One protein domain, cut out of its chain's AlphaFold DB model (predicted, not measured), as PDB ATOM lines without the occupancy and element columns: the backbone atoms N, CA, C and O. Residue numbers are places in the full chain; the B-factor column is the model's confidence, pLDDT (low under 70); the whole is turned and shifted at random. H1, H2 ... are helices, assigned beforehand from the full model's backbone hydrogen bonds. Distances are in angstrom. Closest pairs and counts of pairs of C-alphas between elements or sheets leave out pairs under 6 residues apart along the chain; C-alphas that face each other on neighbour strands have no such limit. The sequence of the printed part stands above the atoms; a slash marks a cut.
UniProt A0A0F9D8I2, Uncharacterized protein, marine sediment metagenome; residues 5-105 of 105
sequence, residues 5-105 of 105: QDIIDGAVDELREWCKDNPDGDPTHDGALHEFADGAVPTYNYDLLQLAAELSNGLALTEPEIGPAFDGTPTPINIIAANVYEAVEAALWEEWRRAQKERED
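This is residues 5 to 105 of the 105 residues of an uncharacterized protein of marine sediment metagenome (UniProt A0A0F9D8I2). One long helix, H4, makes the longest axis; the helical hairpin of H1 and H2 packs on its middle stretch, and the short H3 crosses it near its beginning. The long link between H3 and H4 loops round that same end, while residues 20 to 25 stick out at the turn of the hairpin. The printed part has 101 residues with four named helices, H1 to H4 in chain order, and no named strand: the class is all helix. The whole is compact, with a radius of gyration of the C-alphas of 14.5 A, and elongated, spanning 43 by 27 by 21 A.

Find C-alpha 5 at (146.766, 114.899, 178.984); from there H1 runs through residues 5 to 21, 24.5 A long. Next comes H2, residues 32 to 40, 12.2 A long, and then H3, residues 45 to 53, 12.1 A long. Look for C-alpha 76 at (137.515, 133.377, 175.612), where H4 begins; it runs 42.6 A through residues 76 to 104, to C-alpha 104 at (135.911, 96.874, 197.550).

Start at the hub, H4, which touches the three other helices. Its residues 87 to 95 alone touch H1, the same way at a steep tilt of 43 degrees; the closest C-alphas, of Ile 8 and Val 88, are 5.3 A apart. Its residues 85 to 93 alone touch H2, opposite ways at a steep tilt of 41 degrees, closest at the C-alphas of Ala 37 and Glu 89, 5.3 A. Its residues 77 to 81 alone touch H3, only just about perpendicular at 73 degrees, closest at the C-alphas of Leu 48 and Ala 81, 6.6 A. H1 and H2, a helical hairpin, touch at 36 degrees, only just a steep tilt, with the C-alphas of Ala 11 and Phe 36 closest at 5.8 A. H3 is apart from H1 and H2. In H1, H2, H3 and H4 every O i to N i+4 pair is within hydrogen-bond range.

The C-alphas farthest apart, of Thr 75 and Asp 105, are 45.7 A apart. The printed part has no cut; its long link is residues 54 to 75. Mean pLDDT of the printed part is 93.6, and residue 105 alone is under 70.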
ATOM      1  N   GLN A   5     146.540 116.192 178.347       97.00
ATOM      2  CA  GLN A   5     146.766 114.899 178.984       97.00
ATOM      3  C   GLN A   5     147.870 114.975 180.041       97.00
ATOM      4  O   GLN A   5     147.686 114.425 181.118       97.00
ATOM      5  N   ASP A   6     148.965 115.695 179.778       97.00
ATOM      6  CA  ASP A   6     150.044 115.866 180.763       97.00
ATOM      7  C   ASP A   6     149.542 116.585 182.030       97.00
ATOM      8  O   ASP A   6     149.929 116.231 183.142       97.00
ATOM      9  N   ILE A   7     148.638 117.562 181.873       97.88
ATOM     10  CA  ILE A   7     147.999 118.278 182.990       97.88
ATOM     11  C   ILE A   7     147.086 117.342 183.793       97.88
ATOM     12  O   ILE A   7     147.151 117.318 185.021       97.88
ATOM     13  N   ILE A   8     146.254 116.555 183.104       98.25
ATOM     14  CA  ILE A   8     145.376 115.563 183.738       98.25
ATOM     15  C   ILE A   8     146.199 114.524 184.503       98.25
ATOM     16  O   ILE A   8     145.891 114.234 185.658       98.25
ATOM     17  N   ASP A   9     147.245 113.980 183.879       98.06
ATOM     18  CA  ASP A   9     148.110 112.969 184.485       98.06
ATOM     19  C   ASP A   9     148.796 113.520 185.743       98.06
ATOM     20  O   ASP A   9     148.827 112.838 186.767       98.06
ATOM     21  N   GLY A  10     149.258 114.777 185.706       98.06
ATOM     22  CA  GLY A  10     149.813 115.464 186.873       98.06
ATOM     23  C   GLY A  10     148.821 115.570 188.034       98.06
ATOM     24  O   GLY A  10     149.134 115.154 189.148       98.06
ATOM     25  N   ALA A  11     147.601 116.048 187.774       98.06
ATOM     26  CA  ALA A  11     146.567 116.168 188.807       98.06
ATOM     27  C   ALA A  11     146.152 114.798 189.381       98.06
ATOM     28  O   ALA A  11     145.942 114.643 190.585       98.06
ATOM     29  N   VAL A  12     146.053 113.779 188.524       98.00
ATOM     30  CA  VAL A  12     145.756 112.400 188.934       98.00
ATOM     31  C   VAL A  12     146.864 111.832 189.820       98.00
ATOM     32  O   VAL A  12     146.570 111.141 190.799       98.00
ATOM     33  N   ASP A  13     148.127 112.115 189.514       97.75
ATOM     34  CA  ASP A  13     149.246 111.682 190.345       97.75
ATOM     35  C   ASP A  13     149.245 112.381 191.715       97.75
ATOM     36  O   ASP A  13     149.440 111.699 192.724       97.75
ATOM     37  N   GLU A  14     148.903 113.672 191.788       96.69
ATOM     38  CA  GLU A  14     148.698 114.379 193.065       96.69
ATOM     39  C   GLU A  14     147.580 113.745 193.908       96.69
ATOM     40  O   GLU A  14     147.780 113.459 195.093       96.69
ATOM     41  N   LEU A  15     146.431 113.423 193.301       95.81
ATOM     42  CA  LEU A  15     145.346 112.715 193.988       95.81
ATOM     43  C   LEU A  15     145.812 111.353 194.523       95.81
ATOM     44  O   LEU A  15     145.511 110.983 195.660       95.81
ATOM     45  N   ARG A  16     146.565 110.590 193.723       94.25
ATOM     46  CA  ARG A  16     147.100 109.288 194.146       94.25
ATOM     47  C   ARG A  16     148.077 109.418 195.303       94.25
ATOM     48  O   ARG A  16     148.089 108.546 196.171       94.25
ATOM     49  N   GLU A  17     148.923 110.443 195.306       94.81
ATOM     50  CA  GLU A  17     149.813 110.739 196.429       94.81
ATOM     51  C   GLU A  17     149.012 111.089 197.681       94.81
ATOM     52  O   GLU A  17     149.199 110.450 198.719       94.81
ATOM     53  N   TRP A  18     148.024 111.975 197.557       93.50
ATOM     54  CA  TRP A  18     147.129 112.316 198.656       93.50
ATOM     55  C   TRP A  18     146.420 111.083 199.231       93.50
ATOM     56  O   TRP A  18     146.374 110.920 200.449       93.50
ATOM     57  N   CYS A  19     145.930 110.163 198.391       91.19
ATOM     58  CA  CYS A  19     145.286 108.925 198.842       91.19
ATOM     59  C   CYS A  19     146.239 107.963 199.571       91.19
ATOM     60  O   CYS A  19     145.771 107.146 200.368       91.19
ATOM     61  N   LYS A  20     147.551 108.003 199.291       91.62
ATOM     62  CA  LYS A  20     148.551 107.211 200.032       91.62
ATOM     63  C   LYS A  20     148.766 107.782 201.429       91.62
ATOM     64  O   LYS A  20     148.862 107.013 202.383       91.62
ATOM     65  N   ASP A  21     148.813 109.106 201.533       92.31
ATOM     66  CA  ASP A  21     149.008 109.813 202.799       92.31
ATOM     67  C   ASP A  21     147.726 109.849 203.649       92.31
ATOM     68  O   ASP A  21     147.792 109.916 204.877       92.31
ATOM     69  N   ASN A  22     146.560 109.725 203.004       89.81
ATOM     70  CA  ASN A  22     145.231 109.746 203.616       89.81
ATOM     71  C   ASN A  22     144.433 108.484 203.228       89.81
ATOM     72  O   ASN A  22     143.445 108.572 202.496       89.81
ATOM     73  N   PRO A  23     144.827 107.286 203.701       86.44
ATOM     74  CA  PRO A  23     144.215 106.027 203.273       86.44
ATOM     75  C   PRO A  23     142.727 105.924 203.628       86.44
ATOM     76  O   PRO A  23     141.972 105.328 202.865       86.44
ATOM     77  N   ASP A  24     142.302 106.539 204.732       87.00
ATOM     78  CA  ASP A  24     140.903 106.582 205.177       87.00
ATOM     79  C   ASP A  24     140.195 107.898 204.794       87.00
ATOM     80  O   ASP A  24     139.050 108.123 205.185       87.00
ATOM     81  N   GLY A  25     140.886 108.789 204.074       84.56
ATOM     82  CA  GLY A  25     140.357 110.083 203.659       84.56
ATOM     83  C   GLY A  25     139.371 109.960 202.501       84.56
ATOM     84  O   GLY A  25     139.525 109.111 201.620       84.56
ATOM     85  N   ASP A  26     138.376 110.847 202.486       88.88
ATOM     86  CA  ASP A  26     137.462 111.016 201.361       88.88
ATOM     87  C   ASP A  26     137.695 112.396 200.712       88.88
ATOM     88  O   ASP A  26     137.224 113.409 201.238       88.88
ATOM     89  N   PRO A  27     138.388 112.455 199.556       85.50
ATOM     90  CA  PRO A  27     138.731 113.705 198.887       85.50
ATOM     91  C   PRO A  27     137.491 114.446 198.361       85.50
ATOM     92  O   PRO A  27     137.595 115.608 197.969       85.50
ATOM     93  N   THR A  28     136.316 113.804 198.359       84.88
ATOM     94  CA  THR A  28     135.040 114.431 197.983       84.88
ATOM     95  C   THR A  28     134.456 115.279 199.109       84.88
ATOM     96  O   THR A  28     133.871 116.327 198.845       84.88
ATOM     97  N   HIS A  29     134.632 114.855 200.364       80.69
ATOM     98  CA  HIS A  29     134.138 115.580 201.534       80.69
ATOM     99  C   HIS A  29     135.022 116.781 201.864       80.69
ATOM    100  O   HIS A  29     134.510 117.825 202.268       80.69
ATOM    101  N   ASP A  30     136.327 116.638 201.644       76.25
ATOM    102  CA  ASP A  30     137.311 117.677 201.948       76.25
ATOM    103  C   ASP A  30     137.484 118.689 200.804       76.25
ATOM    104  O   ASP A  30     138.219 119.660 200.947       76.25
ATOM    105  N   GLY A  31     136.811 118.486 199.665       88.44
ATOM    106  CA  GLY A  31     136.940 119.349 198.488       88.44
ATOM    107  C   GLY A  31     138.285 119.223 197.764       88.44
ATOM    108  O   GLY A  31     138.523 119.960 196.811       88.44
ATOM    109  N   ALA A  32     139.134 118.270 198.157       91.62
ATOM    110  CA  ALA A  32     140.475 118.083 197.610       91.62
ATOM    111  C   ALA A  32     140.466 117.871 196.085       91.62
ATOM    112  O   ALA A  32     141.336 118.383 195.395       91.62
ATOM    113  N   LEU A  33     139.447 117.193 195.533       94.62
ATOM    114  CA  LEU A  33     139.309 117.045 194.074       94.62
ATOM    115  C   LEU A  33     139.215 118.399 193.357       94.62
ATOM    116  O   LEU A  33     139.837 118.584 192.314       94.62
ATOM    117  N   HIS A  34     138.468 119.346 193.927       95.50
ATOM    118  CA  HIS A  34     138.350 120.693 193.378       95.50
ATOM    119  C   HIS A  34     139.656 121.475 193.537       95.50
ATOM    120  O   HIS A  34     140.026 122.213 192.631       95.50
ATOM    121  N   GLU A  35     140.373 121.289 194.649       96.44
ATOM    122  CA  GLU A  35     141.680 121.921 194.867       96.44
ATOM    123  C   GLU A  35     142.730 121.432 193.860       96.44
ATOM    124  O   GLU A  35     143.447 122.251 193.287       96.44
ATOM    125  N   PHE A  36     142.786 120.125 193.582       97.00
ATOM    126  CA  PHE A  36     143.680 119.571 192.559       97.00
ATOM    127  C   PHE A  36     143.292 120.040 191.154       97.00
ATOM    128  O   PHE A  36     144.162 120.401 190.363       97.00
ATOM    129  N   ALA A  37     141.992 120.075 190.843       97.38
ATOM    130  CA  ALA A  37     141.518 120.566 189.554       97.38
ATOM    131  C   ALA A  37     141.870 122.045 189.342       97.38
ATOM    132  O   ALA A  37     142.414 122.388 188.297       97.38
ATOM    133  N   ASP A  38     141.614 122.906 190.333       96.69
ATOM    134  CA  ASP A  38     141.934 124.340 190.279       96.69
ATOM    135  C   ASP A  38     143.448 124.578 190.185       96.69
ATOM    136  O   ASP A  38     143.912 125.344 189.339       96.69
ATOM    137  N   GLY A  39     144.234 123.851 190.987       96.81
ATOM    138  CA  GLY A  39     145.696 123.927 190.979       96.81
ATOM    139  C   GLY A  39     146.336 123.515 189.650       96.81
ATOM    140  O   GLY A  39     147.402 124.025 189.302       96.81
ATOM    141  N   ALA A  40     145.676 122.643 188.885       97.62
ATOM    142  CA  ALA A  40     146.152 122.166 187.592       97.62
ATOM    143  C   ALA A  40     145.880 123.140 186.428       97.62
ATOM    144  O   ALA A  40     146.483 123.004 185.360       97.62
ATOM    145  N   VAL A  41     144.990 124.128 186.595       97.75
ATOM    146  CA  VAL A  41     144.643 125.064 185.515       97.75
ATOM    147  C   VAL A  41     145.808 126.022 185.234       97.75
ATOM    148  O   VAL A  41     146.243 126.762 186.123       97.75
ATOM    149  N   PRO A  42     146.295 126.119 183.981       97.19
ATOM    150  CA  PRO A  42     147.331 127.082 183.639       97.19
ATOM    151  C   PRO A  42     146.872 128.529 183.841       97.19
ATOM    152  O   PRO A  42     145.792 128.934 183.413       97.19
ATOM    153  N   THR A  43     147.739 129.348 184.434       95.44
ATOM    154  CA  THR A  43     147.443 130.764 184.719       95.44
ATOM    155  C   THR A  43     147.908 131.718 183.619       95.44
ATOM    156  O   THR A  43     147.450 132.860 183.552       95.44
ATOM    157  N   TYR A  44     148.806 131.282 182.731       96.62
ATOM    158  CA  TYR A  44     149.253 132.103 181.611       96.62
ATOM    159  C   TYR A  44     148.340 131.924 180.399       96.62
ATOM    160  O   TYR A  44     148.151 130.823 179.885       96.62
ATOM    161  N   ASN A  45     147.866 133.046 179.849       96.81
ATOM    162  CA  ASN A  45     147.035 133.055 178.639       96.81
ATOM    163  C   ASN A  45     147.685 132.332 177.452       96.81
ATOM    164  O   ASN A  45     146.976 131.793 176.608       96.81
ATOM    165  N   TYR A  46     149.019 132.355 177.360       96.38
ATOM    166  CA  TYR A  46     149.754 131.637 176.321       96.38
ATOM    167  C   TYR A  46     149.481 130.128 176.384       96.38
ATOM    168  O   TYR A  46     149.113 129.549 175.365       96.38
ATOM    169  N   ASP A  47     149.586 129.528 177.572       96.69
ATOM    170  CA  ASP A  47     149.393 128.090 177.769       96.69
ATOM    171  C   ASP A  47     147.940 127.697 177.481       96.69
ATOM    172  O   ASP A  47     147.684 126.765 176.722       96.69
ATOM    173  N   LEU A  48     146.979 128.483 177.983       96.81
ATOM    174  CA  LEU A  48     145.550 128.268 177.731       96.81
ATOM    175  C   LEU A  48     145.205 128.329 176.237       96.81
ATOM    176  O   LEU A  48     144.507 127.459 175.716       96.81
ATOM    177  N   LEU A  49     145.702 129.342 175.523       95.94
ATOM    178  CA  LEU A  49     145.468 129.465 174.083       95.94
ATOM    179  C   LEU A  49     146.132 128.339 173.299       95.94
ATOM    180  O   LEU A  49     145.596 127.915 172.275       95.94
ATOM    181  N   GLN A  50     147.287 127.864 173.755       94.69
ATOM    182  CA  GLN A  50     147.968 126.776 173.085       94.69
ATOM    183  C   GLN A  50     147.247 125.443 173.278       94.69
ATOM    184  O   GLN A  50     147.046 124.740 172.290       94.69
ATOM    185  N   LEU A  51     146.778 125.144 174.492       95.88
ATOM    186  CA  LEU A  51     145.896 124.003 174.739       95.88
ATOM    187  C   LEU A  51     144.653 124.085 173.853       95.88
ATOM    188  O   LEU A  51     144.325 123.135 173.151       95.88
ATOM    189  N   ALA A  52     143.996 125.243 173.797       94.94
ATOM    190  CA  ALA A  52     142.793 125.419 172.987       94.94
ATOM    191  C   ALA A  52     143.038 125.305 171.468       94.94
ATOM    192  O   ALA A  52     142.111 125.012 170.712       94.94
ATOM    193  N   ALA A  53     144.271 125.533 171.004       94.38
ATOM    194  CA  ALA A  53     144.641 125.367 169.600       94.38
ATOM    195  C   ALA A  53     144.736 123.889 169.177       94.38
ATOM    196  O   ALA A  53     144.668 123.585 167.981       94.38
ATOM    197  N   GLU A  54     144.865 122.961 170.127       91.62
ATOM    198  CA  GLU A  54     144.850 121.525 169.862       91.62
ATOM    199  C   GLU A  54     143.413 121.024 169.664       91.62
ATOM    200  O   GLU A  54     142.733 120.604 170.594       91.62
ATOM    201  N   LEU A  55     142.951 121.011 168.409       75.75
ATOM    202  CA  LEU A  55     141.573 120.639 168.047       75.75
ATOM    203  C   LEU A  55     141.086 119.301 168.633       75.75
ATOM    204  O   LEU A  55     139.884 119.127 168.823       75.75
ATOM    205  N   SER A  56     141.987 118.352 168.897       81.88
ATOM    206  CA  SER A  56     141.648 117.035 169.440       81.88
ATOM    207  C   SER A  56     141.075 117.066 170.857       81.88
ATOM    208  O   SER A  56     140.397 116.112 171.224       81.88
ATOM    209  N   ASN A  57     141.323 118.117 171.644       86.12
ATOM    210  CA  ASN A  57     140.812 118.208 173.015       86.12
ATOM    211  C   ASN A  57     139.469 118.950 173.136       86.12
ATOM    212  O   ASN A  57     138.835 118.895 174.183       86.12
ATOM    213  N   GLY A  58     139.018 119.636 172.080       91.12
ATOM    214  CA  GLY A  58     137.723 120.321 172.055       91.12
ATOM    215  C   GLY A  58     137.595 121.547 172.970       91.12
ATOM    216  O   GLY A  58     136.538 122.170 172.961       91.12
ATOM    217  N   LEU A  59     138.646 121.961 173.690       94.06
ATOM    218  CA  LEU A  59     138.583 123.030 174.701       94.06
ATOM    219  C   LEU A  59     138.085 124.373 174.147       94.06
ATOM    220  O   LEU A  59     137.438 125.131 174.860       94.06
ATOM    221  N   ALA A  60     138.366 124.685 172.880       93.62
ATOM    222  CA  ALA A  60     137.887 125.912 172.237       93.62
ATOM    223  C   ALA A  60     136.404 125.864 171.817       93.62
ATOM    224  O   ALA A  60     135.845 126.894 171.441       93.62
ATOM    225  N   LEU A  61     135.799 124.674 171.791       93.31
ATOM    226  CA  LEU A  61     134.460 124.427 171.247       93.31
ATOM    227  C   LEU A  61     133.438 124.051 172.323       93.31
ATOM    228  O   LEU A  61     132.239 124.139 172.064       93.31
ATOM    229  N   THR A  62     133.900 123.625 173.495       94.06
ATOM    230  CA  THR A  62     133.049 123.269 174.631       94.06
ATOM    231  C   THR A  62     132.503 124.520 175.324       94.06
ATOM    232  O   THR A  62     133.190 125.537 175.442       94.06
ATOM    233  N   GLU A  63     131.252 124.446 175.775       96.00
ATOM    234  CA  GLU A  63     130.646 125.428 176.674       96.00
ATOM    235  C   GLU A  63     130.778 124.910 178.114       96.00
ATOM    236  O   GLU A  63     130.322 123.792 178.359       96.00
ATOM    237  N   PRO A  64     131.384 125.677 179.041       96.25
ATOM    238  CA  PRO A  64     131.588 125.222 180.409       96.25
ATOM    239  C   PRO A  64     130.265 125.180 181.172       96.25
ATOM    240  O   PRO A  64     129.487 126.140 181.140       96.25
ATOM    241  N   GLU A  65     130.027 124.098 181.906       96.44
ATOM    242  CA  GLU A  65     128.833 123.895 182.730       96.44
ATOM    243  C   GLU A  65     128.822 124.804 183.968       96.44
ATOM    244  O   GLU A  65     127.765 125.301 184.372       96.44
ATOM    245  N   ILE A  66     129.996 125.073 184.548       93.81
ATOM    246  CA  ILE A  66     130.152 125.928 185.737       93.81
ATOM    247  C   ILE A  66     130.216 127.428 185.406       93.81
ATOM    248  O   ILE A  66     130.261 128.270 186.306       93.81
ATOM    249  N   GLY A  67     130.190 127.776 184.116       96.19
ATOM    250  CA  GLY A  67     130.399 129.133 183.622       96.19
ATOM    251  C   GLY A  67     131.881 129.535 183.539       96.19
ATOM    252  O   GLY A  67     132.770 128.699 183.678       96.19
ATOM    253  N   PRO A  68     132.185 130.816 183.249       96.69
ATOM    254  CA  PRO A  68     133.561 131.270 183.043       96.69
ATOM    255  C   PRO A  68     134.392 131.265 184.335       96.69
ATOM    256  O   PRO A  68     133.906 131.673 185.389       96.69
ATOM    257  N   ALA A  69     135.671 130.899 184.227       95.75
ATOM    258  CA  ALA A  69     136.614 130.895 185.346       95.75
ATOM    259  C   ALA A  69     137.070 132.308 185.779       95.75
ATOM    260  O   ALA A  69     136.701 133.329 185.189       95.75
ATOM    261  N   PHE A  70     137.935 132.350 186.799       92.75
ATOM    262  CA  PHE A  70     138.586 133.547 187.343       92.75
ATOM    263  C   PHE A  70     137.605 134.627 187.828       92.75
ATOM    264  O   PHE A  70     136.994 134.485 188.884       92.75
ATOM    265  N   ASP A  71     137.472 135.731 187.088       94.19
ATOM    266  CA  ASP A  71     136.603 136.858 187.439       94.19
ATOM    267  C   ASP A  71     135.146 136.663 186.982       94.19
ATOM    268  O   ASP A  71     134.309 137.543 187.194       94.19
ATOM    269  N   GLY A  72     134.836 135.528 186.345       93.12
ATOM    270  CA  GLY A  72     133.494 135.182 185.878       93.12
ATOM    271  C   GLY A  72     133.047 135.931 184.620       93.12
ATOM    272  O   GLY A  72     131.942 135.699 184.123       93.12
ATOM    273  N   THR A  73     133.879 136.813 184.057       97.06
ATOM    274  CA  THR A  73     133.573 137.477 182.784       97.06
ATOM    275  C   THR A  73     133.624 136.439 181.654       97.06
ATOM    276  O   THR A  73     134.568 135.651 181.606       97.06
ATOM    277  N   PRO A  74     132.681 136.425 180.688       96.38
ATOM    278  CA  PRO A  74     132.662 135.441 179.601       96.38
ATOM    279  C   PRO A  74     133.678 135.782 178.497       96.38
ATOM    280  O   PRO A  74     133.336 135.955 177.326       96.38
ATOM    281  N   THR A  75     134.949 135.942 178.873       96.81
ATOM    282  CA  THR A  75     136.052 136.094 177.919       96.81
ATOM    283  C   THR A  75     136.457 134.724 177.367       96.81
ATOM    284  O   THR A  75     136.307 133.722 178.069       96.81
ATOM    285  N   PRO A  76     137.025 134.647 176.149       95.88
ATOM    286  CA  PRO A  76     137.515 133.377 175.612       95.88
ATOM    287  C   PRO A  76     138.510 132.672 176.539       95.88
ATOM    288  O   PRO A  76     138.452 131.460 176.680       95.88
ATOM    289  N   ILE A  77     139.386 133.427 177.214       97.25
ATOM    290  CA  ILE A  77     140.370 132.873 178.152       97.25
ATOM    291  C   ILE A  77     139.684 132.222 179.353       97.25
ATOM    292  O   ILE A  77     140.012 131.092 179.692       97.25
ATOM    293  N   ASN A  78     138.707 132.898 179.960       97.62
ATOM    294  CA  ASN A  78     138.002 132.370 181.125       97.62
ATOM    295  C   ASN A  78     137.140 131.150 180.774       97.62
ATOM    296  O   ASN A  78     137.002 130.247 181.592       97.62
ATOM    297  N   ILE A  79     136.570 131.123 179.566       97.88
ATOM    298  CA  ILE A  79     135.819 129.972 179.044       97.88
ATOM    299  C   ILE A  79     136.756 128.778 178.843       97.88
ATOM    300  O   ILE A  79     136.470 127.687 179.321       97.88
ATOM    301  N   ILE A  80     137.905 128.988 178.193       97.31
ATOM    302  CA  ILE A  80     138.907 127.933 177.988       97.31
ATOM    303  C   ILE A  80     139.425 127.410 179.330       97.31
ATOM    304  O   ILE A  80     139.523 126.201 179.507       97.31
ATOM    305  N   ALA A  81     139.736 128.296 180.280       98.06
ATOM    306  CA  ALA A  81     140.199 127.902 181.607       98.06
ATOM    307  C   ALA A  81     139.154 127.062 182.358       98.06
ATOM    308  O   ALA A  81     139.514 126.048 182.948       98.06
ATOM    309  N   ALA A  82     137.869 127.425 182.274       98.06
ATOM    310  CA  ALA A  82     136.789 126.615 182.837       98.06
ATOM    311  C   ALA A  82     136.699 125.232 182.170       98.06
ATOM    312  O   ALA A  82     136.611 124.228 182.864       98.06
ATOM    313  N   ASN A  83     136.829 125.155 180.843       98.00
ATOM    314  CA  ASN A  83     136.838 123.872 180.133       98.00
ATOM    315  C   ASN A  83     138.038 122.988 180.526       98.00
ATOM    316  O   ASN A  83     137.906 121.768 180.591       98.00
ATOM    317  N   VAL A  84     139.212 123.582 180.784       98.00
ATOM    318  CA  VAL A  84     140.385 122.845 181.295       98.00
ATOM    319  C   VAL A  84     140.096 122.309 182.692       98.00
ATOM    320  O   VAL A  84     140.294 121.120 182.930       98.00
ATOM    321  N   TYR A  85     139.593 123.164 183.584       98.25
ATOM    322  CA  TYR A  85     139.196 122.776 184.933       98.25
ATOM    323  C   TYR A  85     138.212 121.595 184.909       98.25
ATOM    324  O   TYR A  85     138.458 120.584 185.557       98.25
ATOM    325  N   GLU A  86     137.147 121.671 184.104       97.94
ATOM    326  CA  GLU A  86     136.126 120.618 184.024       97.94
ATOM    327  C   GLU A  86     136.684 119.305 183.463       97.94
ATOM    328  O   GLU A  86     136.324 118.224 183.933       97.94
ATOM    329  N   ALA A  87     137.604 119.379 182.494       97.56
ATOM    330  CA  ALA A  87     138.283 118.198 181.964       97.56
ATOM    331  C   ALA A  87     139.147 117.505 183.031       97.56
ATOM    332  O   ALA A  87     139.126 116.276 183.137       97.56
ATOM    333  N   VAL A  88     139.877 118.281 183.840       98.31
ATOM    334  CA  VAL A  88     140.680 117.751 184.950       98.31
ATOM    335  C   VAL A  88     139.777 117.190 186.048       98.31
ATOM    336  O   VAL A  88     139.986 116.061 186.492       98.31
ATOM    337  N   GLU A  89     138.736 117.923 186.446       97.62
ATOM    338  CA  GLU A  89     137.797 117.489 187.482       97.62
ATOM    339  C   GLU A  89     137.134 116.155 187.108       97.62
ATOM    340  O   GLU A  89     137.081 115.226 187.918       97.62
ATOM    341  N   ALA A  90     136.684 116.014 185.857       97.19
ATOM    342  CA  ALA A  90     136.090 114.778 185.362       97.19
ATOM    343  C   ALA A  90     137.049 113.580 185.476       97.19
ATOM    344  O   ALA A  90     136.639 112.507 185.931       97.19
ATOM    345  N   ALA A  91     138.323 113.766 185.115       98.00
ATOM    346  CA  ALA A  91     139.339 112.721 185.210       98.00
ATOM    347  C   ALA A  91     139.645 112.335 186.668       98.00
ATOM    348  O   ALA A  91     139.739 111.150 186.987       98.00
ATOM    349  N   LEU A  92     139.728 113.315 187.572       97.88
ATOM    350  CA  LEU A  92     139.923 113.083 189.006       97.88
ATOM    351  C   LEU A  92     138.762 112.286 189.620       97.88
ATOM    352  O   LEU A  92     138.984 111.338 190.378       97.88
ATOM    353  N   TRP A  93     137.518 112.613 189.256       96.88
ATOM    354  CA  TRP A  93     136.341 111.851 189.677       96.88
ATOM    355  C   TRP A  93     136.345 110.415 189.151       96.88
ATOM    356  O   TRP A  93     135.939 109.496 189.869       96.88
ATOM    357  N   GLU A  94     136.761 110.204 187.901       97.06
ATOM    358  CA  GLU A  94     136.884 108.865 187.324       97.06
ATOM    359  C   GLU A  94     137.953 108.038 188.049       97.06
ATOM    360  O   GLU A  94     137.677 106.903 188.453       97.06
ATOM    361  N   GLU A  95     139.131 108.618 188.292       96.00
ATOM    362  CA  GLU A  95     140.217 107.974 189.033       96.00
ATOM    363  C   GLU A  95     139.780 107.591 190.449       96.00
ATOM    364  O   GLU A  95     139.967 106.447 190.870       96.00
ATOM    365  N   TRP A  96     139.149 108.518 191.173       94.56
ATOM    366  CA  TRP A  96     138.674 108.268 192.531       94.56
ATOM    367  C   TRP A  96     137.662 107.118 192.583       94.56
ATOM    368  O   TRP A  96     137.783 106.212 193.412       94.56
ATOM    369  N   ARG A  97     136.691 107.095 191.659       93.44
ATOM    370  CA  ARG A  97     135.715 105.996 191.559       93.44
ATOM    371  C   ARG A  97     136.386 104.663 191.243       93.44
ATOM    372  O   ARG A  97     135.960 103.635 191.770       93.44
ATOM    373  N   ARG A  98     137.424 104.662 190.399       93.12
ATOM    374  CA  ARG A  98     138.205 103.453 190.113       93.12
ATOM    375  C   ARG A  98     138.926 102.955 191.364       93.12
ATOM    376  O   ARG A  98     138.799 101.779 191.692       93.12
ATOM    377  N   ALA A  99     139.600 103.845 192.091       89.69
ATOM    378  CA  ALA A  99     140.314 103.510 193.320       89.69
ATOM    379  C   ALA A  99     139.383 102.984 194.427       89.69
ATOM    380  O   ALA A  99     139.748 102.056 195.143       89.69
ATOM    381  N   GLN A 100     138.172 103.537 194.554       89.44
ATOM    382  CA  GLN A 100     137.140 103.027 195.466       89.44
ATOM    383  C   GLN A 100     136.752 101.586 195.125       89.44
ATOM    384  O   GLN A 100     136.788 100.713 195.986       89.44
ATOM    385  N   LYS A 101     136.472 101.314 193.848       90.56
ATOM    386  CA  LYS A 101     136.098  99.974 193.391       90.56
ATOM    387  C   LYS A 101     137.198  98.935 193.640       90.56
ATOM    388  O   LYS A 101     136.906  97.839 194.092       90.56
ATOM    389  N   GLU A 102     138.461  99.288 193.397       87.94
ATOM    390  CA  GLU A 102     139.613  98.406 193.650       87.94
ATOM    391  C   GLU A 102     139.835  98.088 195.139       87.94
ATOM    392  O   GLU A 102     140.518  97.119 195.454       87.94
ATOM    393  N   ARG A 103     139.290  98.894 196.061       81.31
ATOM    394  CA  ARG A 103     139.336  98.634 197.511       81.31
ATOM    395  C   ARG A 103     138.186  97.749 197.995       81.31
ATOM    396  O   ARG A 103     138.291  97.175 199.078       81.31
ATOM    397  N   GLU A 104     137.087  97.698 197.245       78.56
ATOM    398  CA  GLU A 104     135.911  96.874 197.550       78.56
ATOM    399  C   GLU A 104     136.051  95.420 197.049       78.56
ATOM    400  O   GLU A 104     135.415  94.532 197.625       78.56
ATOM    401  N   ASP A 105     136.875  95.188 196.018       64.94
ATOM    402  CA  ASP A 105     137.195  93.874 195.420       64.94
ATOM    403  C   ASP A 105     138.340  93.131 196.153       64.94
ATOM    404  O   ASP A 105     138.238  91.886 196.302       64.94
TER     405      ASP A 105